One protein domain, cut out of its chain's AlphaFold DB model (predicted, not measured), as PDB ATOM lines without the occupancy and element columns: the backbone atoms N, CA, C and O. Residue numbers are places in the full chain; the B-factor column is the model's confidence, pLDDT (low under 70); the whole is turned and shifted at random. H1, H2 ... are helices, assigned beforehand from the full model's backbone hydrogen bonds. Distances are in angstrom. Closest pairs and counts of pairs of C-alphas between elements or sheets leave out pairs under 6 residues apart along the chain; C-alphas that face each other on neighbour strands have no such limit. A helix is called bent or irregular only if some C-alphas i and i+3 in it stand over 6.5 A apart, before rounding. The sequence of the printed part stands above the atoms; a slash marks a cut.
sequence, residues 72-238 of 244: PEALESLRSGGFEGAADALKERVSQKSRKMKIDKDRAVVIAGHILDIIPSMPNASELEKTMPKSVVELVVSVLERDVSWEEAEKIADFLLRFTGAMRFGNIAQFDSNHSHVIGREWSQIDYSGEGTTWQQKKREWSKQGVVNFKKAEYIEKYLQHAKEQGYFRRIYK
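Overview. This is residues 72 to 238 of the 244 residues of an uncharacterized protein of Candidatus Micrarchaeota archaeon (UniProt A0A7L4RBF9). A compact, all-helix body has helix H5 near its middle: H1, H2 and H3 form a triangle of helices at one end of the long axis, with H2 and H3 packed on H5, while H6 and H7 are each side by side with H5. Beyond these, H9 runs beside H6, H10 touches H7, and H8 lies far out with a long loop, residues 183 to 198, before it. The printed part has 167 residues with ten named helices, H1 to H10 in chain order, and no named strand. The radius of gyration of the C-alphas is 15.4 A, and the spans are 44 by 32 by 29 A.

Along the chain. H1, residues 72 to 80, begins at C-alpha 72, (109.718, 39.771, 61.085). H2 is residues 84 to 95, 16.6 A long. H3, residues 105 to 121, is 25.2 A long, with a kink of 30 degrees near residue 115; it is only just irregular, with C-alphas 117 and 120 7.0 A apart. H4 is residues 123 to 129. H5, residues 133 to 145, is 18.4 A long and begins at C-alpha 133, (100.480, 40.721, 76.959). H6, residues 150 to 167, is the longest helix by residues and measures 25.5 A. H7, residues 172 to 182, is 16.2 A long and only just irregular, with C-alphas 178 and 181 6.55 A apart. H8 is residues 199 to 207, H9 residues 217 to 227, and H10 residues 231 to 237, ending at C-alpha 237, (103.793, 39.502, 93.187).

Arrangement. H5 is the hub, touching five helices. With residues 133 to 137 alone it touches H2, the closest C-alphas being those of Ala 86 and Pro 133, 5.0 A apart. It touches H3 about perpendicular, at 78 degrees, with Ile 111 and Val 140 closest, C-alphas 6.6 A apart. H5 and H7 run the same way at a shallow tilt of 14 degrees. H5 and H6 form a hairpin at 23 degrees, as do H1 and H2 at 22 degrees. H4 touches H6 at a steep tilt of 62 degrees, with the C-alphas of Ala 125 and Ala 157 closest, 5.2 A apart. H9 touches H6, with Ile 156 and Ala 217 closest, C-alphas 4.6 A apart. H8 touches no helix. Every O i to N i+4 pair is within hydrogen-bond range in H1, H2, H4, H5, H6, H8, H9 and H10, against 11 of 13 in H3 and 5 of 7 in H7.

Size, cuts and confidence. The C-alphas of Glu 73 and Lys 208, the two farthest apart, are 45.8 A apart. The printed part has no cut, and H7 to H8 is the one long link. The mean pLDDT of the printed part is 96.4, and no printed residue is under 70.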
ATOM      1  N   PRO A  72     109.379  38.362  60.877       98.25
ATOM      2  CA  PRO A  72     109.718  39.771  61.085       98.25
ATOM      3  C   PRO A  72     108.568  40.729  60.741       98.25
ATOM      4  O   PRO A  72     108.288  41.627  61.530       98.25
ATOM      5  N   GLU A  73     107.866  40.507  59.621       98.00
ATOM      6  CA  GLU A  73     106.688  41.303  59.240       98.00
ATOM      7  C   GLU A  73     105.564  41.192  60.271       98.00
ATOM      8  O   GLU A  73     104.913  42.188  60.571       98.00
ATOM      9  N   ALA A  74     105.344  40.004  60.840       98.00
ATOM     10  CA  ALA A  74     104.330  39.784  61.865       98.00
ATOM     11  C   ALA A  74     104.603  40.613  63.125       98.00
ATOM     12  O   ALA A  74     103.698  41.255  63.654       98.00
ATOM     13  N   LEU A  75     105.860  40.648  63.577       98.44
ATOM     14  CA  LEU A  75     106.247  41.469  64.722       98.44
ATOM     15  C   LEU A  75     106.114  42.970  64.432       98.44
ATOM     16  O   LEU A  75     105.713  43.720  65.318       98.44
ATOM     17  N   GLU A  76     106.457  43.414  63.222       98.00
ATOM     18  CA  GLU A  76     106.321  44.820  62.821       98.00
ATOM     19  C   GLU A  76     104.855  45.240  62.689       98.00
ATOM     20  O   GLU A  76     104.466  46.317  63.139       98.00
ATOM     21  N   SER A  77     104.022  44.356  62.137       97.38
ATOM     22  CA  SER A  77     102.583  44.581  61.989       97.38
ATOM     23  C   SER A  77     101.898  44.693  63.350       97.38
ATOM     24  O   SER A  77     101.069  45.576  63.534       97.38
ATOM     25  N   LEU A  78     102.286  43.862  64.328       97.81
ATOM     26  CA  LEU A  78     101.797  43.976  65.706       97.81
ATOM     27  C   LEU A  78     102.155  45.322  66.335       97.81
ATOM     28  O   LEU A  78     101.273  45.989  66.864       97.81
ATOM     29  N   ARG A  79     103.419  45.753  66.232       98.00
ATOM     30  CA  ARG A  79     103.846  47.060  66.762       98.00
ATOM     31  C   ARG A  79     103.106  48.213  66.091       98.00
ATOM     32  O   ARG A  79     102.583  49.080  66.778       98.00
ATOM     33  N   SER A  80     102.985  48.174  64.765       97.06
ATOM     34  CA  SER A  80     102.235  49.175  63.995       97.06
ATOM     35  C   SER A  80     100.743  49.191  64.348       97.06
ATOM     36  O   SER A  80     100.112  50.242  64.299       97.06
ATOM     37  N   GLY A  81     100.186  48.039  64.730       96.00
ATOM     38  CA  GLY A  81      98.815  47.892  65.221       96.00
ATOM     39  C   GLY A  81      98.619  48.257  66.696       96.00
ATOM     40  O   GLY A  81      97.510  48.108  67.196       96.00
ATOM     41  N   GLY A  82      99.661  48.716  67.400       96.88
ATOM     42  CA  GLY A  82      99.590  49.089  68.817       96.88
ATOM     43  C   GLY A  82      99.717  47.926  69.808       96.88
ATOM     44  O   GLY A  82      99.488  48.128  70.993       96.88
ATOM     45  N   PHE A  83     100.108  46.733  69.348       97.88
ATOM     46  CA  PHE A  83     100.265  45.514  70.155       97.88
ATOM     47  C   PHE A  83     101.742  45.211  70.460       97.88
ATOM     48  O   PHE A  83     102.271  44.135  70.145       97.88
ATOM     49  N   GLU A  84     102.459  46.193  71.013       98.06
ATOM     50  CA  GLU A  84     103.895  46.076  71.304       98.06
ATOM     51  C   GLU A  84     104.195  44.953  72.305       98.06
ATOM     52  O   GLU A  84     105.132  44.171  72.104       98.06
ATOM     53  N   GLY A  85     103.370  44.828  73.348       98.00
ATOM     54  CA  GLY A  85     103.532  43.810  74.378       98.00
ATOM     55  C   GLY A  85     103.379  42.406  73.802       98.00
ATOM     56  O   GLY A  85     104.194  41.520  74.081       98.00
ATOM     57  N   ALA A  86     102.369  42.195  72.956       98.25
ATOM     58  CA  ALA A  86     102.165  40.921  72.275       98.25
ATOM     59  C   ALA A  86     103.318  40.575  71.316       98.25
ATOM     60  O   ALA A  86     103.752  39.418  71.262       98.25
ATOM     61  N   ALA A  87     103.862  41.563  70.593       98.56
ATOM     62  CA  ALA A  87     105.024  41.365  69.725       98.56
ATOM     63  C   ALA A  87     106.249  40.889  70.522       98.56
ATOM     64  O   ALA A  87     106.955  39.962  70.107       98.56
ATOM     65  N   ASP A  88     106.495  41.485  71.687       98.31
ATOM     66  CA  ASP A  88     107.604  41.098  72.555       98.31
ATOM     67  C   ASP A  88     107.375  39.731  73.213       98.31
ATOM     68  O   ASP A  88     108.298  38.913  73.273       98.31
ATOM     69  N   ALA A  89     106.136  39.421  73.608       97.94
ATOM     70  CA  ALA A  89     105.761  38.103  74.109       97.94
ATOM     71  C   ALA A  89     105.989  37.002  73.056       97.94
ATOM     72  O   ALA A  89     106.608  35.981  73.364       97.94
ATOM     73  N   LEU A  90     105.571  37.207  71.800       98.19
ATOM     74  CA  LEU A  90     105.849  36.264  70.709       98.19
ATOM     75  C   LEU A  90     107.350  36.118  70.455       98.19
ATOM     76  O   LEU A  90     107.846  34.998  70.302       98.19
ATOM     77  N   LYS A  91     108.092  37.232  70.477       98.44
ATOM     78  CA  LYS A  91     109.549  37.214  70.331       98.44
ATOM     79  C   LYS A  91     110.229  36.373  71.397       98.44
ATOM     80  O   LYS A  91     111.092  35.549  71.075       98.44
ATOM     81  N   GLU A  92     109.813  36.534  72.647       97.25
ATOM     82  CA  GLU A  92     110.292  35.720  73.754       97.25
ATOM     83  C   GLU A  92     109.995  34.236  73.501       97.25
ATOM     84  O   GLU A  92     110.927  33.429  73.508       97.25
ATOM     85  N   ARG A  93     108.742  33.879  73.191       96.38
ATOM     86  CA  ARG A  93     108.296  32.488  72.968       96.38
ATOM     87  C   ARG A  93     109.053  31.788  71.843       96.38
ATOM     88  O   ARG A  93     109.433  30.630  72.002       96.38
ATOM     89  N   VAL A  94     109.328  32.489  70.744       97.69
ATOM     90  CA  VAL A  94     110.116  31.953  69.622       97.69
ATOM     91  C   VAL A  94     111.580  31.738  70.007       97.69
ATOM     92  O   VAL A  94     112.202  30.750  69.602       97.69
ATOM     93  N   SER A  95     112.142  32.633  70.821       97.12
ATOM     94  CA  SER A  95     113.540  32.560  71.263       97.12
ATOM     95  C   SER A  95     113.799  31.555  72.397       97.12
ATOM     96  O   SER A  95     114.959  31.244  72.687       97.12
ATOM     97  N   GLN A  96     112.750  31.022  73.035       94.56
ATOM     98  CA  GLN A  96     112.885  30.112  74.173       94.56
ATOM     99  C   GLN A  96     113.679  28.844  73.806       94.56
ATOM    100  O   GLN A  96     113.465  28.187  72.782       94.56
ATOM    101  N   LYS A  97     114.636  28.488  74.674       92.75
ATOM    102  CA  LYS A  97     115.425  27.248  74.556       92.75
ATOM    103  C   LYS A  97     114.657  26.042  75.086       92.75
ATOM    104  O   LYS A  97     114.722  24.967  74.498       92.75
ATOM    105  N   SER A  98     113.933  26.226  76.189       89.12
ATOM    106  CA  SER A  98     113.068  25.198  76.760       89.12
ATOM    107  C   SER A  98     111.891  24.915  75.839       89.12
ATOM    108  O   SER A  98     111.347  25.831  75.232       89.12
ATOM    109  N   ARG A  99     111.442  23.659  75.796       85.81
ATOM    110  CA  ARG A  99     110.219  23.285  75.072       85.81
ATOM    111  C   ARG A  99     108.960  23.894  75.700       85.81
ATOM    112  O   ARG A  99     107.988  24.136  74.992       85.81
ATOM    113  N   LYS A 100     108.968  24.137  77.019       84.50
ATOM    114  CA  LYS A 100     107.835  24.714  77.754       84.50
ATOM    115  C   LYS A 100     107.411  26.031  77.096       84.50
ATOM    116  O   LYS A 100     108.175  26.985  77.120       84.50
ATOM    117  N   MET A 101     106.199  26.036  76.528       87.94
ATOM    118  CA  MET A 101     105.558  27.179  75.855       87.94
ATOM    119  C   MET A 101     106.289  27.739  74.628       87.94
ATOM    120  O   MET A 101     105.980  28.841  74.186       87.94
ATOM    121  N   LYS A 102     107.252  27.007  74.069       94.12
ATOM    122  CA  LYS A 102     107.927  27.450  72.854       94.12
ATOM    123  C   LYS A 102     106.956  27.433  71.677       94.12
ATOM    124  O   LYS A 102     106.232  26.457  71.496       94.12
ATOM    125  N   ILE A 103     107.007  28.484  70.869       95.88
ATOM    126  CA  ILE A 103     106.256  28.621  69.619       95.88
ATOM    127  C   ILE A 103     107.283  28.722  68.488       95.88
ATOM    128  O   ILE A 103     108.355  29.295  68.682       95.88
ATOM    129  N   ASP A 104     107.023  28.127  67.329       97.25
ATOM    130  CA  ASP A 104     107.877  28.327  66.157       97.25
ATOM    131  C   ASP A 104     107.521  29.626  65.404       97.25
ATOM    132  O   ASP A 104     106.563  30.330  65.726       97.25
ATOM    133  N   LYS A 105     108.347  29.998  64.424       98.00
ATOM    134  CA  LYS A 105     108.184  31.263  63.695       98.00
ATOM    135  C   LYS A 105     106.896  31.302  62.876       98.00
ATOM    136  O   LYS A 105     106.235  32.336  62.873       98.00
ATOM    137  N   ASP A 106     106.547  30.205  62.218       97.31
ATOM    138  CA  ASP A 106     105.376  30.136  61.340       97.31
ATOM    139  C   ASP A 106     104.100  30.221  62.179       97.31
ATOM    140  O   ASP A 106     103.162  30.952  61.859       97.31
ATOM    141  N   ARG A 107     104.099  29.563  63.339       97.31
ATOM    142  CA  ARG A 107     102.999  29.642  64.286       97.31
ATOM    143  C   ARG A 107     102.856  31.033  64.897       97.31
ATOM    144  O   ARG A 107     101.732  31.501  65.062       97.31
ATOM    145  N   ALA A 108     103.962  31.722  65.178       98.06
ATOM    146  CA  ALA A 108     103.925  33.110  65.635       98.06
ATOM    147  C   ALA A 108     103.310  34.062  64.590       98.06
ATOM    148  O   ALA A 108     102.599  34.985  64.979       98.06
ATOM    149  N   VAL A 109     103.517  33.818  63.287       98.12
ATOM    150  CA  VAL A 109     102.853  34.578  62.207       98.12
ATOM    151  C   VAL A 109     101.334  34.404  62.268       98.12
ATOM    152  O   VAL A 109     100.605  35.394  62.243       98.12
ATOM    153  N   VAL A 110     100.854  33.165  62.416       97.44
ATOM    154  CA  VAL A 110      99.414  32.878  62.529       97.44
ATOM    155  C   VAL A 110      98.808  33.570  63.752       97.44
ATOM    156  O   VAL A 110      97.786  34.241  63.638       97.44
ATOM    157  N   ILE A 111      99.459  33.458  64.915       98.06
ATOM    158  CA  ILE A 111      98.985  34.095  66.152       98.06
ATOM    159  C   ILE A 111      98.934  35.618  65.999       98.06
ATOM    160  O   ILE A 111      97.936  36.225  66.372       98.06
ATOM    161  N   ALA A 112      99.970  36.232  65.421       98.19
ATOM    162  CA  ALA A 112      99.998  37.671  65.175       98.19
ATOM    163  C   ALA A 112      98.841  38.131  64.275       98.19
ATOM    164  O   ALA A 112      98.206  39.139  64.574       98.19
ATOM    165  N   GLY A 113      98.527  37.372  63.220       97.25
ATOM    166  CA  GLY A 113      97.382  37.649  62.351       97.25
ATOM    167  C   GLY A 113      96.052  37.652  63.111       97.25
ATOM    168  O   GLY A 113      95.272  38.587  62.969       97.25
ATOM    169  N   HIS A 114      95.825  36.661  63.980       97.19
ATOM    170  CA  HIS A 114      94.618  36.615  64.814       97.19
ATOM    171  C   HIS A 114      94.564  37.730  65.860       97.19
ATOM    172  O   HIS A 114      93.484  38.250  66.125       97.19
ATOM    173  N   ILE A 115      95.706  38.113  66.442       97.69
ATOM    174  CA  ILE A 115      95.755  39.257  67.358       97.69
ATOM    175  C   ILE A 115      95.302  40.526  66.633       97.69
ATOM    176  O   ILE A 115      94.463  41.249  67.151       97.69
ATOM    177  N   LEU A 116      95.793  40.759  65.416       97.25
ATOM    178  CA  LEU A 116      95.461  41.951  64.637       97.25
ATOM    179  C   LEU A 116      94.010  41.978  64.129       97.25
ATOM    180  O   LEU A 116      93.413  43.049  64.103       97.25
ATOM    181  N   ASP A 117      93.447  40.832  63.739       96.06
ATOM    182  CA  ASP A 117      92.077  40.750  63.202       96.06
ATOM    183  C   ASP A 117      91.010  40.755  64.309       96.06
ATOM    184  O   ASP A 117      89.983  41.415  64.186       96.06
ATOM    185  N   ILE A 118      91.242  40.027  65.408       96.00
ATOM    186  CA  ILE A 118      90.174  39.689  66.361       96.00
ATOM    187  C   ILE A 118      90.251  40.527  67.637       96.00
ATOM    188  O   ILE A 118      89.226  41.039  68.089       96.00
ATOM    189  N   ILE A 119      91.443  40.716  68.216       97.50
ATOM    190  CA  ILE A 119      91.587  41.373  69.528       97.50
ATOM    191  C   ILE A 119      91.038  42.812  69.558       97.50
ATOM    192  O   ILE A 119      90.441  43.160  70.575       97.50
ATOM    193  N   PRO A 120      91.115  43.642  68.494       96.81
ATOM    194  CA  PRO A 120      90.464  44.957  68.494       96.81
ATOM    195  C   PRO A 120      88.950  44.924  68.762       96.81
ATOM    196  O   PRO A 120      88.405  45.887  69.292       96.81
ATOM    197  N   SER A 121      88.271  43.825  68.413       96.44
ATOM    198  CA  SER A 121      86.831  43.636  68.647       96.44
ATOM    199  C   SER A 121      86.496  43.042  70.025       96.44
ATOM    200  O   SER A 121      85.325  42.938  70.388       96.44
ATOM    201  N   MET A 122      87.516  42.672  70.802       97.88
ATOM    202  CA  MET A 122      87.414  42.048  72.121       97.88
ATOM    203  C   MET A 122      87.869  43.049  73.196       97.88
ATOM    204  O   MET A 122      89.070  43.151  73.463       97.88
ATOM    205  N   PRO A 123      86.961  43.843  73.795       97.88
ATOM    206  CA  PRO A 123      87.339  44.989  74.622       97.88
ATOM    207  C   PRO A 123      88.204  44.615  75.834       97.88
ATOM    208  O   PRO A 123      89.165  45.324  76.137       97.88
ATOM    209  N   ASN A 124      87.921  43.495  76.503       98.56
ATOM    210  CA  ASN A 124      88.710  43.051  77.650       98.56
ATOM    211  C   ASN A 124      90.043  42.459  77.206       98.56
ATOM    212  O   ASN A 124      91.061  42.758  77.819       98.56
ATOM    213  N   ALA A 125      90.089  41.654  76.142       98.25
ATOM    214  CA  ALA A 125      91.367  41.158  75.633       98.25
ATOM    215  C   ALA A 125      92.275  42.294  75.119       98.25
ATOM    216  O   ALA A 125      93.486  42.257  75.344       98.25
ATOM    217  N   SER A 126      91.700  43.325  74.491       98.12
ATOM    218  CA  SER A 126      92.419  44.524  74.046       98.12
ATOM    219  C   SER A 126      93.003  45.314  75.221       98.12
ATOM    220  O   SER A 126      94.169  45.707  75.187       98.12
ATOM    221  N   GLU A 127      92.239  45.501  76.299       98.25
ATOM    222  CA  GLU A 127      92.741  46.165  77.507       98.25
ATOM    223  C   GLU A 127      93.744  45.287  78.277       98.25
ATOM    224  O   GLU A 127      94.743  45.784  78.805       98.25
ATOM    225  N   LEU A 128      93.536  43.967  78.293       98.38
ATOM    226  CA  LEU A 128      94.460  43.014  78.902       98.38
ATOM    227  C   LEU A 128      95.824  43.042  78.211       98.38
ATOM    228  O   LEU A 128      96.830  42.874  78.892       98.38
ATOM    229  N   GLU A 129      95.902  43.292  76.902       98.00
ATOM    230  CA  GLU A 129      97.188  43.320  76.190       98.00
ATOM    231  C   GLU A 129      98.153  44.357  76.773       98.00
ATOM    232  O   GLU A 129      99.335  44.064  76.958       98.00
ATOM    233  N   LYS A 130      97.624  45.505  77.201       97.00
ATOM    234  CA  LYS A 130      98.403  46.600  77.792       97.00
ATOM    235  C   LYS A 130      99.011  46.242  79.150       97.00
ATOM    236  O   LYS A 130      99.962  46.883  79.593       97.00
ATOM    237  N   THR A 131      98.444  45.256  79.845       96.81
ATOM    238  CA  THR A 131      98.790  44.921  81.238       96.81
ATOM    239  C   THR A 131      99.419  43.536  81.387       96.81
ATOM    240  O   THR A 131     100.323  43.348  82.202       96.81
ATOM    241  N   MET A 132      98.959  42.566  80.599       98.31
ATOM    242  CA  MET A 132      99.342  41.155  80.623       98.31
ATOM    243  C   MET A 132      99.456  40.587  79.192       98.31
ATOM    244  O   MET A 132      98.716  39.668  78.811       98.31
ATOM    245  N   PRO A 133     100.382  41.103  78.366       98.38
ATOM    246  CA  PRO A 133     100.480  40.721  76.959       98.38
ATOM    247  C   PRO A 133     100.791  39.235  76.733       98.38
ATOM    248  O   PRO A 133     100.354  38.659  75.734       98.38
ATOM    249  N   LYS A 134     101.508  38.560  77.650       98.38
ATOM    250  CA  LYS A 134     101.767  37.113  77.511       98.38
ATOM    251  C   LYS A 134     100.484  36.309  77.674       98.38
ATOM    252  O   LYS A 134     100.326  35.282  77.014       98.38
ATOM    253  N   SER A 135      99.583  36.762  78.540       98.38
ATOM    254  CA  SER A 135      98.271  36.149  78.720       98.38
ATOM    255  C   SER A 135      97.393  36.329  77.487       98.38
ATOM    256  O   SER A 135      96.754  35.362  77.093       98.38
ATOM    257  N   VAL A 136      97.436  37.479  76.803       98.56
ATOM    258  CA  VAL A 136      96.730  37.662  75.516       98.56
ATOM    259  C   VAL A 136      97.243  36.703  74.444       98.56
ATOM    260  O   VAL A 136      96.444  36.036  73.786       98.56
ATOM    261  N   VAL A 137      98.565  36.547  74.313       98.38
ATOM    262  CA  VAL A 137      99.142  35.550  73.394       98.38
ATOM    263  C   VAL A 137      98.652  34.139  73.737       98.38
ATOM    264  O   VAL A 137      98.239  33.401  72.845       98.38
ATOM    265  N   GLU A 138      98.646  33.749  75.016       98.25
ATOM    266  CA  GLU A 138      98.156  32.422  75.413       98.25
ATOM    267  C   GLU A 138      96.639  32.262  75.252       98.25
ATOM    268  O   GLU A 138      96.207  31.148  74.967       98.25
ATOM    269  N   LEU A 139      95.832  33.321  75.367       98.50
ATOM    270  CA  LEU A 139      94.399  33.275  75.056       98.50
ATOM    271  C   LEU A 139      94.173  32.938  73.583       98.50
ATOM    272  O   LEU A 139      93.452  31.986  73.288       98.50
ATOM    273  N   VAL A 140      94.863  33.626  72.668       98.44
ATOM    274  CA  VAL A 140      94.774  33.330  71.229       98.44
ATOM    275  C   VAL A 140      95.230  31.903  70.935       98.44
ATOM    276  O   VAL A 140      94.523  31.157  70.265       98.44
ATOM    277  N   VAL A 141      96.361  31.461  71.496       97.88
ATOM    278  CA  VAL A 141      96.815  30.065  71.343       97.88
ATOM    279  C   VAL A 141      95.774  29.077  71.872       97.88
ATOM    280  O   VAL A 141      95.551  28.028  71.273       97.88
ATOM    281  N   SER A 142      95.122  29.399  72.986       97.94
ATOM    282  CA  SER A 142      94.114  28.531  73.594       97.94
ATOM    283  C   SER A 142      92.881  28.376  72.717       97.94
ATOM    284  O   SER A 142      92.352  27.269  72.616       97.94
ATOM    285  N   VAL A 143      92.467  29.442  72.033       98.19
ATOM    286  CA  VAL A 143      91.373  29.356  71.066       98.19
ATOM    287  C   VAL A 143      91.772  28.531  69.848       98.19
ATOM    288  O   VAL A 143      91.032  27.647  69.427       98.19
ATOM    289  N   LEU A 144      92.974  28.754  69.316       97.12
ATOM    290  CA  LEU A 144      93.420  28.089  68.093       97.12
ATOM    291  C   LEU A 144      93.800  26.610  68.273       97.12
ATOM    292  O   LEU A 144      93.884  25.898  67.275       97.12
ATOM    293  N   GLU A 145      94.117  26.156  69.490       96.50
ATOM    294  CA  GLU A 145      94.709  24.820  69.713       96.50
ATOM    295  C   GLU A 145      94.064  24.000  70.825       96.50
ATOM    296  O   GLU A 145      94.373  22.816  70.959       96.50
ATOM    297  N   ARG A 146      93.264  24.619  71.697       96.31
ATOM    298  CA  ARG A 146      92.874  24.002  72.972       96.31
ATOM    299  C   ARG A 146      91.372  24.025  73.196       96.31
ATOM    300  O   ARG A 146      90.956  23.875  74.338       96.31
ATOM    301  N   ASP A 147      90.572  24.194  72.147       96.94
ATOM    302  CA  ASP A 147      89.102  24.272  72.172       96.94
ATOM    303  C   ASP A 147      88.572  25.204  73.276       96.94
ATOM    304  O   ASP A 147      87.699  24.836  74.069       96.94
ATOM    305  N   VAL A 148      89.168  26.390  73.391       98.06
ATOM    306  CA  VAL A 148      88.585  27.515  74.131       98.06
ATOM    307  C   VAL A 148      87.834  28.364  73.110       98.06
ATOM    308  O   VAL A 148      88.368  28.640  72.044       98.06
ATOM    309  N   SER A 149      86.590  28.752  73.379       98.31
ATOM    310  CA  SER A 149      85.872  29.639  72.456       98.31
ATOM    311  C   SER A 149      86.345  31.088  72.624       98.31
ATOM    312  O   SER A 149      86.884  31.447  73.675       98.31
ATOM    313  N   TRP A 150      86.138  31.939  71.617       97.94
ATOM    314  CA  TRP A 150      86.477  33.364  71.725       97.94
ATOM    315  C   TRP A 150      85.696  34.054  72.851       97.94
ATOM    316  O   TRP A 150      86.262  34.857  73.588       97.94
ATOM    317  N   GLU A 151      84.432  33.682  73.060       98.50
ATOM    318  CA  GLU A 151      83.607  34.207  74.152       98.50
ATOM    319  C   GLU A 151      84.176  33.821  75.519       98.50
ATOM    320  O   GLU A 151      84.172  34.623  76.452       98.50
ATOM    321  N   GLU A 152      84.670  32.591  75.662       98.69
ATOM    322  CA  GLU A 152      85.287  32.154  76.909       98.69
ATOM    323  C   GLU A 152      86.650  32.821  77.119       98.69
ATOM    324  O   GLU A 152      86.959  33.230  78.237       98.69
ATOM    325  N   ALA A 153      87.436  33.014  76.056       98.62
ATOM    326  CA  ALA A 153      88.682  33.773  76.117       98.62
ATOM    327  C   ALA A 153      88.452  35.224  76.578       98.62
ATOM    328  O   ALA A 153      89.205  35.723  77.415       98.62
ATOM    329  N   GLU A 154      87.380  35.869  76.110       98.62
ATOM    330  CA  GLU A 154      87.003  37.220  76.534       98.62
ATOM    331  C   GLU A 154      86.586  37.277  78.012       98.62
ATOM    332  O   GLU A 154      87.005  38.173  78.743       98.62
ATOM    333  N   LYS A 155      85.836  36.281  78.506       98.81
ATOM    334  CA  LYS A 155      85.514  36.175  79.944       98.81
ATOM    335  C   LYS A 155      86.755  35.955  80.804       98.81
ATOM    336  O   LYS A 155      86.836  36.478  81.915       98.81
ATOM    337  N   ILE A 156      87.715  35.166  80.317       98.75
ATOM    338  CA  ILE A 156      88.997  34.989  81.003       98.75
ATOM    339  C   ILE A 156      89.730  36.332  81.062       98.75
ATOM    340  O   ILE A 156      90.261  36.677  82.118       98.75
ATOM    341  N   ALA A 157      89.730  37.102  79.970       98.75
ATOM    342  CA  ALA A 157      90.357  38.417  79.943       98.75
ATOM    343  C   ALA A 157      89.710  39.403  80.928       98.75
ATOM    344  O   ALA A 157      90.432  40.015  81.717       98.75
ATOM    345  N   ASP A 158      88.374  39.487  80.960       98.75
ATOM    346  CA  ASP A 158      87.633  40.285  81.952       98.75
ATOM    347  C   ASP A 158      88.028  39.904  83.386       98.75
ATOM    348  O   ASP A 158      88.384  40.759  84.202       98.75
ATOM    349  N   PHE A 159      88.024  38.604  83.699       98.56
ATOM    350  CA  PHE A 159      88.399  38.144  85.030       98.56
ATOM    351  C   PHE A 159      89.832  38.550  85.398       98.56
ATOM    352  O   PHE A 159      90.057  39.059  86.498       98.56
ATOM    353  N   LEU A 160      90.799  38.354  84.497       98.56
ATOM    354  CA  LEU A 160      92.197  38.710  84.744       98.56
ATOM    355  C   LEU A 160      92.368  40.219  84.959       98.56
ATOM    356  O   LEU A 160      93.083  40.616  85.883       98.56
ATOM    357  N   LEU A 161      91.681  41.056  84.178       98.44
ATOM    358  CA  LEU A 161      91.685  42.508  84.362       98.44
ATOM    359  C   LEU A 161      91.125  42.908  85.723       98.44
ATOM    360  O   LEU A 161      91.786  43.627  86.474       98.44
ATOM    361  N   ARG A 162      89.942  42.401  86.090       98.38
ATOM    362  CA  ARG A 162      89.353  42.678  87.407       98.38
ATOM    363  C   ARG A 162      90.290  42.227  88.520       98.38
ATOM    364  O   ARG A 162      90.562  42.999  89.440       98.38
ATOM    365  N   PHE A 163      90.804  41.001  88.433       98.12
ATOM    366  CA  PHE A 163      91.678  40.417  89.446       98.12
ATOM    367  C   PHE A 163      92.954  41.230  89.636       98.12
ATOM    368  O   PHE A 163      93.304  41.596  90.758       98.12
ATOM    369  N   THR A 164      93.640  41.565  88.550       97.44
ATOM    370  CA  THR A 164      94.897  42.318  88.619       97.44
ATOM    371  C   THR A 164      94.683  43.773  89.025       97.44
ATOM    372  O   THR A 164      95.457  44.286  89.838       97.44
ATOM    373  N   GLY A 165      93.590  44.399  88.575       97.50
ATOM    374  CA  GLY A 165      93.178  45.735  89.000       97.50
ATOM    375  C   GLY A 165      92.879  45.815  90.499       97.50
ATOM    376  O   GLY A 165      93.331  46.739  91.171       97.50
ATOM    377  N   ALA A 166      92.191  44.817  91.054       97.56
ATOM    378  CA  ALA A 166      91.886  44.750  92.482       97.56
ATOM    379  C   ALA A 166      93.113  44.414  93.343       97.56
ATOM    380  O   ALA A 166      93.299  44.995  94.411       97.56
ATOM    381  N   MET A 167      93.968  43.491  92.893       97.19
ATOM    382  CA  MET A 167      95.152  43.072  93.650       97.19
ATOM    383  C   MET A 167      96.288  44.098  93.607       97.19
ATOM    384  O   MET A 167      97.122  44.096  94.515       97.19
ATOM    385  N   ARG A 168      96.326  44.969  92.584       96.44
ATOM    386  CA  ARG A 168      97.336  46.026  92.404       96.44
ATOM    387  C   ARG A 168      98.759  45.497  92.605       96.44
ATOM    388  O   ARG A 168      99.450  45.862  93.555       96.44
ATOM    389  N   PHE A 169      99.166  44.555  91.759       96.62
ATOM    390  CA  PHE A 169     100.462  43.895  91.898       96.62
ATOM    391  C   PHE A 169     101.629  44.869  91.726       96.62
ATOM    392  O   PHE A 169     101.763  45.493  90.677       96.62
ATOM    393  N   GLY A 170     102.552  44.887  92.690       95.81
ATOM    394  CA  GLY A 170     103.835  45.575  92.535       95.81
ATOM    395  C   GLY A 170     104.751  44.938  91.478       95.81
ATOM    396  O   GLY A 170     105.757  45.534  91.100       95.81
ATOM    397  N   ASN A 171     104.437  43.723  91.003       95.69
ATOM    398  CA  ASN A 171     105.149  43.061  89.905       95.69
ATOM    399  C   ASN A 171     104.198  42.302  88.957       95.69
ATOM    400  O   ASN A 171     104.177  41.066  88.923       95.69
ATOM    401  N   ILE A 172     103.410  43.053  88.183       96.69
ATOM    402  CA  ILE A 172     102.453  42.502  87.209       96.69
ATOM    403  C   ILE A 172     103.125  41.675  86.102       96.69
ATOM    404  O   ILE A 172     102.624  40.615  85.746       96.69
ATOM    405  N   ALA A 173     104.303  42.081  85.617       96.31
ATOM    406  CA  ALA A 173     105.010  41.358  84.557       96.31
ATOM    407  C   ALA A 173     105.421  39.938  84.993       96.31
ATOM    408  O   ALA A 173     105.302  38.978  84.229       96.31
ATOM    409  N   GLN A 174     105.867  39.778  86.245       96.38
ATOM    410  CA  GLN A 174     106.162  38.456  86.797       96.38
ATOM    411  C   GLN A 174     104.893  37.622  86.988       96.38
ATOM    412  O   GLN A 174     104.934  36.410  86.769       96.38
ATOM    413  N   PHE A 175     103.781  38.248  87.388       97.38
ATOM    414  CA  PHE A 175     102.482  37.583  87.490       97.38
ATOM    415  C   PHE A 175     102.029  37.050  86.124       97.38
ATOM    416  O   PHE A 175     101.785  35.850  85.991       97.38
ATOM    417  N   ASP A 176     102.039  37.893  85.089       97.94
ATOM    418  CA  ASP A 176     101.713  37.510  83.712       97.94
ATOM    419  C   ASP A 176     102.610  36.367  83.208       97.94
ATOM    420  O   ASP A 176     102.140  35.335  82.721       97.94
ATOM    421  N   SER A 177     103.922  36.470  83.428       94.44
ATOM    422  CA  SER A 177     104.861  35.417  83.035       94.44
ATOM    423  C   SER A 177     104.615  34.088  83.756       94.44
ATOM    424  O   SER A 177     104.751  33.025  83.146       94.44
ATOM    425  N   ASN A 178     104.264  34.126  85.042       93.81
ATOM    426  CA  ASN A 178     104.075  32.923  85.845       93.81
ATOM    427  C   ASN A 178     102.690  32.302  85.687       93.81
ATOM    428  O   ASN A 178     102.534  31.133  86.034       93.81
ATOM    429  N   HIS A 179     101.677  33.035  85.224       95.38
ATOM    430  CA  HIS A 179     100.298  32.532  85.172       95.38
ATOM    431  C   HIS A 179      99.754  32.371  83.750       95.38
ATOM    432  O   HIS A 179      98.905  31.509  83.543       95.38
ATOM    433  N   SER A 180     100.335  33.033  82.744       95.56
ATOM    434  CA  SER A 180     100.004  32.775  81.330       95.56
ATOM    435  C   SER A 180     100.155  31.298  80.942       95.56
ATOM    436  O   SER A 180      99.375  30.771  80.156       95.56
ATOM    437  N   HIS A 181     101.106  30.576  81.545       92.88
ATOM    438  CA  HIS A 181     101.396  29.186  81.185       92.88
ATOM    439  C   HIS A 181     100.303  28.167  81.503       92.88
ATOM    440  O   HIS A 181     100.380  27.059  80.975       92.88
ATOM    441  N   VAL A 182      99.339  28.496  82.363       95.75
ATOM    442  CA  VAL A 182      98.214  27.599  82.653       95.75
ATOM    443  C   VAL A 182      96.979  27.943  81.825       95.75
ATOM    444  O   VAL A 182      96.156  27.063  81.612       95.75
ATOM    445  N   ILE A 183      96.862  29.173  81.310       97.06
ATOM    446  CA  ILE A 183      95.668  29.661  80.603       97.06
ATOM    447  C   ILE A 183      95.298  28.739  79.436       97.06
ATOM    448  O   ILE A 183      96.131  28.394  78.595       97.06
ATOM    449  N   GLY A 184      94.030  28.331  79.414       96.75
ATOM    450  CA  GLY A 184      93.426  27.530  78.358       96.75
ATOM    451  C   GLY A 184      93.924  26.094  78.255       96.75
ATOM    452  O   GLY A 184      93.714  25.459  77.227       96.75
ATOM    453  N   ARG A 185      94.607  25.567  79.278       97.56
ATOM    454  CA  ARG A 185      95.203  24.224  79.236       97.56
ATOM    455  C   ARG A 185      94.434  23.183  80.033       97.56
ATOM    456  O   ARG A 185      93.816  23.456  81.063       97.56
ATOM    457  N   GLU A 186      94.572  21.944  79.590       97.50
ATOM    458  CA  GLU A 186      94.343  20.766  80.418       97.50
ATOM    459  C   GLU A 186      95.515  20.535  81.378       97.50
ATOM    460  O   GLU A 186      96.664  20.859  81.072       97.50
ATOM    461  N   TRP A 187      95.254  19.895  82.523       96.44
ATOM    462  CA  TRP A 187      96.308  19.559  83.492       96.44
ATOM    463  C   TRP A 187      97.467  18.786  82.856       96.44
ATOM    464  O   TRP A 187      98.629  19.077  83.125       96.44
ATOM    465  N   SER A 188      97.158  17.830  81.979       95.50
ATOM    466  CA  SER A 188      98.148  16.999  81.284       95.50
ATOM    467  C   SER A 188      99.051  17.779  80.322       95.50
ATOM    468  O   SER A 188     100.085  17.258  79.911       95.50
ATOM    469  N   GLN A 189      98.688  19.016  79.967       94.38
ATOM    470  CA  GLN A 189      99.454  19.894  79.078       94.38
ATOM    471  C   GLN A 189     100.387  20.849  79.840       94.38
ATOM    472  O   GLN A 189     101.103  21.641  79.214       94.38
ATOM    473  N   ILE A 190     100.366  20.820  81.178       93.31
ATOM    474  CA  ILE A 190     101.169  21.700  82.024       93.31
ATOM    475  C   ILE A 190     102.372  20.931  82.567       93.31
ATOM    476  O   ILE A 190     102.246  19.916  83.253       93.31
ATOM    477  N   ASP A 191     103.559  21.450  82.266       89.88
ATOM    478  CA  ASP A 191     104.815  20.899  82.755       89.88
ATOM    479  C   ASP A 191     105.169  21.462  84.141       89.88
ATOM    480  O   ASP A 191     105.589  22.621  84.273       89.88
ATOM    481  N   TYR A 192     105.007  20.597  85.145       89.06
ATOM    482  CA  TYR A 192     105.339  20.820  86.554       89.06
ATOM    483  C   TYR A 192     106.674  20.188  86.980       89.06
ATOM    484  O   TYR A 192     107.039  20.266  88.153       89.06
ATOM    485  N   SER A 193     107.434  19.585  86.059       86.44
ATOM    486  CA  SER A 193     108.694  18.906  86.402       86.44
ATOM    487  C   SER A 193     109.709  19.848  87.062       86.44
ATOM    488  O   SER A 193     110.381  19.464  88.018       86.44
ATOM    489  N   GLY A 194     109.748  21.113  86.629       84.81
ATOM    490  CA  GLY A 194     110.574  22.161  87.239       84.81
ATOM    491  C   GLY A 194     110.173  22.549  88.668       84.81
ATOM    492  O   GLY A 194     110.956  23.191  89.359       84.81
ATOM    493  N   GLU A 195     108.985  22.150  89.128       85.81
ATOM    494  CA  GLU A 195     108.491  22.363  90.497       85.81
ATOM    495  C   GLU A 195     108.661  21.115  91.385       85.81
ATOM    496  O   GLU A 195     108.182  21.094  92.517       85.81
ATOM    497  N   GLY A 196     109.321  20.059  90.889       91.25
ATOM    498  CA  GLY A 196     109.526  18.817  91.643       91.25
ATOM    499  C   GLY A 196     108.236  18.026  91.885       91.25
ATOM    500  O   GLY A 196     108.134  17.284  92.860       91.25
ATOM    501  N   THR A 197     107.230  18.195  91.024       94.00
ATOM    502  CA  THR A 197     105.905  17.575  91.159       94.00
ATOM    503  C   THR A 197     105.336  17.182  89.795       94.00
ATOM    504  O   THR A 197     105.894  17.513  88.748       94.00
ATOM    505  N   THR A 198     104.235  16.433  89.787       94.81
ATOM    506  CA  THR A 198     103.555  16.012  88.558       94.81
ATOM    507  C   THR A 198     102.218  16.720  88.392       94.81
ATOM    508  O   THR A 198     101.576  17.127  89.365       94.81
ATOM    509  N   TRP A 199     101.734  16.807  87.152       95.44
ATOM    510  CA  TRP A 199     100.405  17.358  86.899       95.44
ATOM    511  C   TRP A 199      99.297  16.551  87.591       95.44
ATOM    512  O   TRP A 199      98.295  17.134  87.987       95.44
ATOM    513  N   GLN A 200      99.457  15.236  87.806       97.31
ATOM    514  CA  GLN A 200      98.475  14.424  88.540       97.31
ATOM    515  C   GLN A 200      98.403  14.818  90.018       97.31
ATOM    516  O   GLN A 200      97.318  14.829  90.607       97.31
ATOM    517  N   GLN A 201      99.554  15.112  90.632       96.44
ATOM    518  CA  GLN A 201      99.617  15.577  92.017       96.44
ATOM    519  C   GLN A 201      98.970  16.957  92.140       96.44
ATOM    520  O   GLN A 201      98.081  17.127  92.975       96.44
ATOM    521  N   LYS A 202      99.320  17.892  91.247       95.44
ATOM    522  CA  LYS A 202      98.703  19.225  91.204       95.44
ATOM    523  C   LYS A 202      97.204  19.160  90.935       95.44
ATOM    524  O   LYS A 202      96.431  19.735  91.691       95.44
ATOM    525  N   LYS A 203      96.760  18.360  89.965       97.25
ATOM    526  CA  LYS A 203      95.331  18.135  89.713       97.25
ATOM    527  C   LYS A 203      94.602  17.670  90.970       97.25
ATOM    528  O   LYS A 203      93.528  18.173  91.253       97.25
ATOM    529  N   ARG A 204      95.166  16.735  91.742       96.88
ATOM    530  CA  ARG A 204      94.552  16.227  92.985       96.88
ATOM    531  C   ARG A 204      94.473  17.282  94.092       96.88
ATOM    532  O   ARG A 204      93.549  17.249  94.900       96.88
ATOM    533  N   GLU A 205      95.469  18.156  94.174       95.19
ATOM    534  CA  GLU A 205      95.499  19.279  95.113       95.19
ATOM    535  C   GLU A 205      94.395  20.287  94.769       95.19
ATOM    536  O   GLU A 205      93.545  20.600  95.602       95.19
ATOM    537  N   TRP A 206      94.368  20.719  93.511       96.19
ATOM    538  CA  TRP A 206      93.527  21.808  93.027       96.19
ATOM    539  C   TRP A 206      92.095  21.389  92.677       96.19
ATOM    540  O   TRP A 206      91.182  22.209  92.750       96.19
ATOM    541  N   SER A 207      91.839  20.111  92.383       96.06
ATOM    542  CA  SER A 207      90.475  19.623  92.142       96.06
ATOM    543  C   SER A 207      89.594  19.711  93.388       96.06
ATOM    544  O   SER A 207      88.391  19.926  93.265       96.06
ATOM    545  N   LYS A 208      90.180  19.612  94.591       95.56
ATOM    546  CA  LYS A 208      89.472  19.828  95.869       95.56
ATOM    547  C   LYS A 208      88.969  21.262  96.020       95.56
ATOM    548  O   LYS A 208      88.001  21.494  96.726       95.56
ATOM    549  N   GLN A 209      89.628  22.185  95.328       96.25
ATOM    550  CA  GLN A 209      89.274  23.594  95.232       96.25
ATOM    551  C   GLN A 209      88.384  23.892  94.010       96.25
ATOM    552  O   GLN A 209      88.143  25.040  93.652       96.25
ATOM    553  N   GLY A 210      87.911  22.851  93.315       97.06
ATOM    554  CA  GLY A 210      87.029  22.977  92.158       97.06
ATOM    555  C   GLY A 210      87.715  23.397  90.854       97.06
ATOM    556  O   GLY A 210      87.013  23.786  89.921       97.06
ATOM    557  N   VAL A 211      89.048  23.313  90.758       97.94
ATOM    558  CA  VAL A 211      89.791  23.582  89.513       97.94
ATOM    559  C   VAL A 211      89.869  22.306  88.673       97.94
ATOM    560  O   VAL A 211      90.661  21.399  88.945       97.94
ATOM    561  N   VAL A 212      89.027  22.220  87.642       97.31
ATOM    562  CA  VAL A 212      88.923  21.023  86.790       97.31
ATOM    563  C   VAL A 212      89.971  21.029  85.677       97.31
ATOM    564  O   VAL A 212      90.655  20.025  85.486       97.31
ATOM    565  N   ASN A 213      90.115  22.159  84.990       97.50
ATOM    566  CA  ASN A 213      91.154  22.489  84.013       97.50
ATOM    567  C   ASN A 213      91.319  24.022  84.000       97.50
ATOM    568  O   ASN A 213      90.822  24.688  84.902       97.50
ATOM    569  N   PHE A 214      91.986  24.588  83.000       98.19
ATOM    570  CA  PHE A 214      92.184  26.035  82.884       98.19
ATOM    571  C   PHE A 214      91.545  26.616  81.619       98.19
ATOM    572  O   PHE A 214      91.927  27.690  81.166       98.19
ATOM    573  N   LYS A 215      90.580  25.902  81.027       98.38
ATOM    574  CA  LYS A 215      89.901  26.294  79.782       98.38
ATOM    575  C   LYS A 215      88.734  27.257  79.981       98.38
ATOM    576  O   LYS A 215      88.229  27.784  79.000       98.38
ATOM    577  N   LYS A 216      88.299  27.461  81.226       98.38
ATOM    578  CA  LYS A 216      87.166  28.321  81.570       98.38
ATOM    579  C   LYS A 216      87.545  29.382  82.590       98.38
ATOM    580  O   LYS A 216      88.330  29.103  83.502       98.38
ATOM    581  N   ALA A 217      86.906  30.543  82.494       98.44
ATOM    582  CA  ALA A 217      87.055  31.648  83.431       98.44
ATOM    583  C   ALA A 217      86.765  31.207  84.873       98.44
ATOM    584  O   ALA A 217      87.567  31.477  85.760       98.44
ATOM    585  N   GLU A 218      85.708  30.414  85.092       98.25
ATOM    586  CA  GLU A 218      85.337  29.912  86.427       98.25
ATOM    587  C   GLU A 218      86.448  29.094  87.115       98.25
ATOM    588  O   GLU A 218      86.572  29.099  88.341       98.25
ATOM    589  N   TYR A 219      87.267  28.368  86.350       98.38
ATOM    590  CA  TYR A 219      88.326  27.536  86.918       98.38
ATOM    591  C   TYR A 219      89.617  28.320  87.124       98.38
ATOM    592  O   TYR A 219      90.313  28.088  88.113       98.38
ATOM    593  N   ILE A 220      89.913  29.267  86.229       98.12
ATOM    594  CA  ILE A 220      91.006  30.227  86.419       98.12
ATOM    595  C   ILE A 220      90.724  31.095  87.649       98.12
ATOM    596  O   ILE A 220      91.633  31.337  88.443       98.12
ATOM    597  N   GLU A 221      89.469  31.489  87.857       97.94
ATOM    598  CA  GLU A 221      89.044  32.227  89.039       97.94
ATOM    599  C   GLU A 221      89.313  31.450  90.323       97.94
ATOM    600  O   GLU A 221      90.057  31.931  91.178       97.94
ATOM    601  N   LYS A 222      88.806  30.217  90.433       98.00
ATOM    602  CA  LYS A 222      89.091  29.351  91.589       98.00
ATOM    603  C   LYS A 222      90.595  29.177  91.801       98.00
ATOM    604  O   LYS A 222      91.087  29.315  92.920       98.00
ATOM    605  N   TYR A 223      91.347  28.932  90.726       97.75
ATOM    606  CA  TYR A 223      92.799  28.804  90.803       97.75
ATOM    607  C   TYR A 223      93.458  30.049  91.415       97.75
ATOM    608  O   TYR A 223      94.207  29.933  92.386       97.75
ATOM    609  N   LEU A 224      93.162  31.243  90.897       97.19
ATOM    610  CA  LEU A 224      93.787  32.479  91.368       97.19
ATOM    611  C   LEU A 224      93.307  32.897  92.761       97.19
ATOM    612  O   LEU A 224      94.114  33.403  93.544       97.19
ATOM    613  N   GLN A 225      92.049  32.619  93.108       95.88
ATOM    614  CA  GLN A 225      91.503  32.874  94.442       95.88
ATOM    615  C   GLN A 225      92.225  32.077  95.534       95.88
ATOM    616  O   GLN A 225      92.522  32.637  96.586       95.88
ATOM    617  N   HIS A 226      92.586  30.818  95.285       95.62
ATOM    618  CA  HIS A 226      93.390  30.059  96.248       95.62
ATOM    619  C   HIS A 226      94.889  30.346  96.115       95.62
ATOM    620  O   HIS A 226      95.607  30.361  97.115       95.62
ATOM    621  N   ALA A 227      95.393  30.625  94.907       94.50
ATOM    622  CA  ALA A 227      96.799  30.979  94.718       94.50
ATOM    623  C   ALA A 227      97.176  32.235  95.522       94.50
ATOM    624  O   ALA A 227      98.246  32.253  96.134       94.50
ATOM    625  N   LYS A 228      96.288  33.244  95.604       94.56
ATOM    626  CA  LYS A 228      96.542  34.483  96.371       94.56
ATOM    627  C   LYS A 228      96.738  34.274  97.876       94.56
ATOM    628  O   LYS A 228      97.339  35.121  98.543       94.56
ATOM    629  N   GLU A 229      96.255  33.161  98.419       93.44
ATOM    630  CA  GLU A 229      96.380  32.819  99.839       93.44
ATOM    631  C   GLU A 229      97.751  32.215 100.167       93.44
ATOM    632  O   GLU A 229      98.184  32.220 101.320       93.44
ATOM    633  N   GLN A 230      98.479  31.736  99.155       90.81
ATOM    634  CA  GLN A 230      99.774  31.100  99.348       90.81
ATOM    635  C   GLN A 230     100.856  32.132  99.696       90.81
ATOM    636  O   GLN A 230     101.003  33.167  99.045       90.81
ATOM    637  N   GLY A 231     101.702  31.824 100.684       91.38
ATOM    638  CA  GLY A 231     102.775  32.734 101.116       91.38
ATOM    639  C   GLY A 231     103.761  33.108  99.997       91.38
ATOM    640  O   GLY A 231     104.250  34.237  99.947       91.38
ATOM    641  N   TYR A 232     104.008  32.189  99.055       91.44
ATOM    642  CA  TYR A 232     104.819  32.453  97.862       91.44
ATOM    643  C   TYR A 232     104.228  33.575  96.997       91.44
ATOM    644  O   TYR A 232     104.963  34.459  96.563       91.44
ATOM    645  N   PHE A 233     102.909  33.577  96.798       94.00
ATOM    646  CA  PHE A 233     102.213  34.540  95.951       94.00
ATOM    647  C   PHE A 233     102.430  35.976  96.437       94.00
ATOM    648  O   PHE A 233     102.853  36.842  95.671       94.00
ATOM    649  N   ARG A 234     102.239  36.213  97.743       92.25
ATOM    650  CA  ARG A 234     102.451  37.537  98.355       92.25
ATOM    651  C   ARG A 234     103.897  38.010  98.223       92.25
ATOM    652  O   ARG A 234     104.138  39.180  97.945       92.25
ATOM    653  N   ARG A 235     104.859  37.098  98.390       95.12
ATOM    654  CA  ARG A 235     106.290  37.410  98.313       95.12
ATOM    655  C   ARG A 235     106.730  37.815  96.906       95.12
ATOM    656  O   ARG A 235     107.548  38.721  96.776       95.12
ATOM    657  N   ILE A 236     106.231  37.133  95.875       95.69
ATOM    658  CA  ILE A 236     106.677  37.355  94.492       95.69
ATOM    659  C   ILE A 236     105.937  38.516  93.835       95.69
ATOM    660  O   ILE A 236     106.580  39.385  93.248       95.69
ATOM    661  N   TYR A 237     104.609  38.548  93.944       95.44
ATOM    662  CA  TYR A 237     103.793  39.502  93.187       95.44
ATOM    663  C   TYR A 237     103.499  40.793  93.948       95.44
ATOM    664  O   TYR A 237     103.054  41.759  93.333       95.44
ATOM    665  N   LYS A 238     103.777  40.822  95.263       94.56
ATOM    666  CA  LYS A 238     103.619  41.994  96.140       94.56
ATOM    667  C   LYS A 238     102.263  42.693  95.934       94.56
ATOM    668  O   LYS A 238     102.242  43.839  95.491       94.56
TER     669      LYS A 238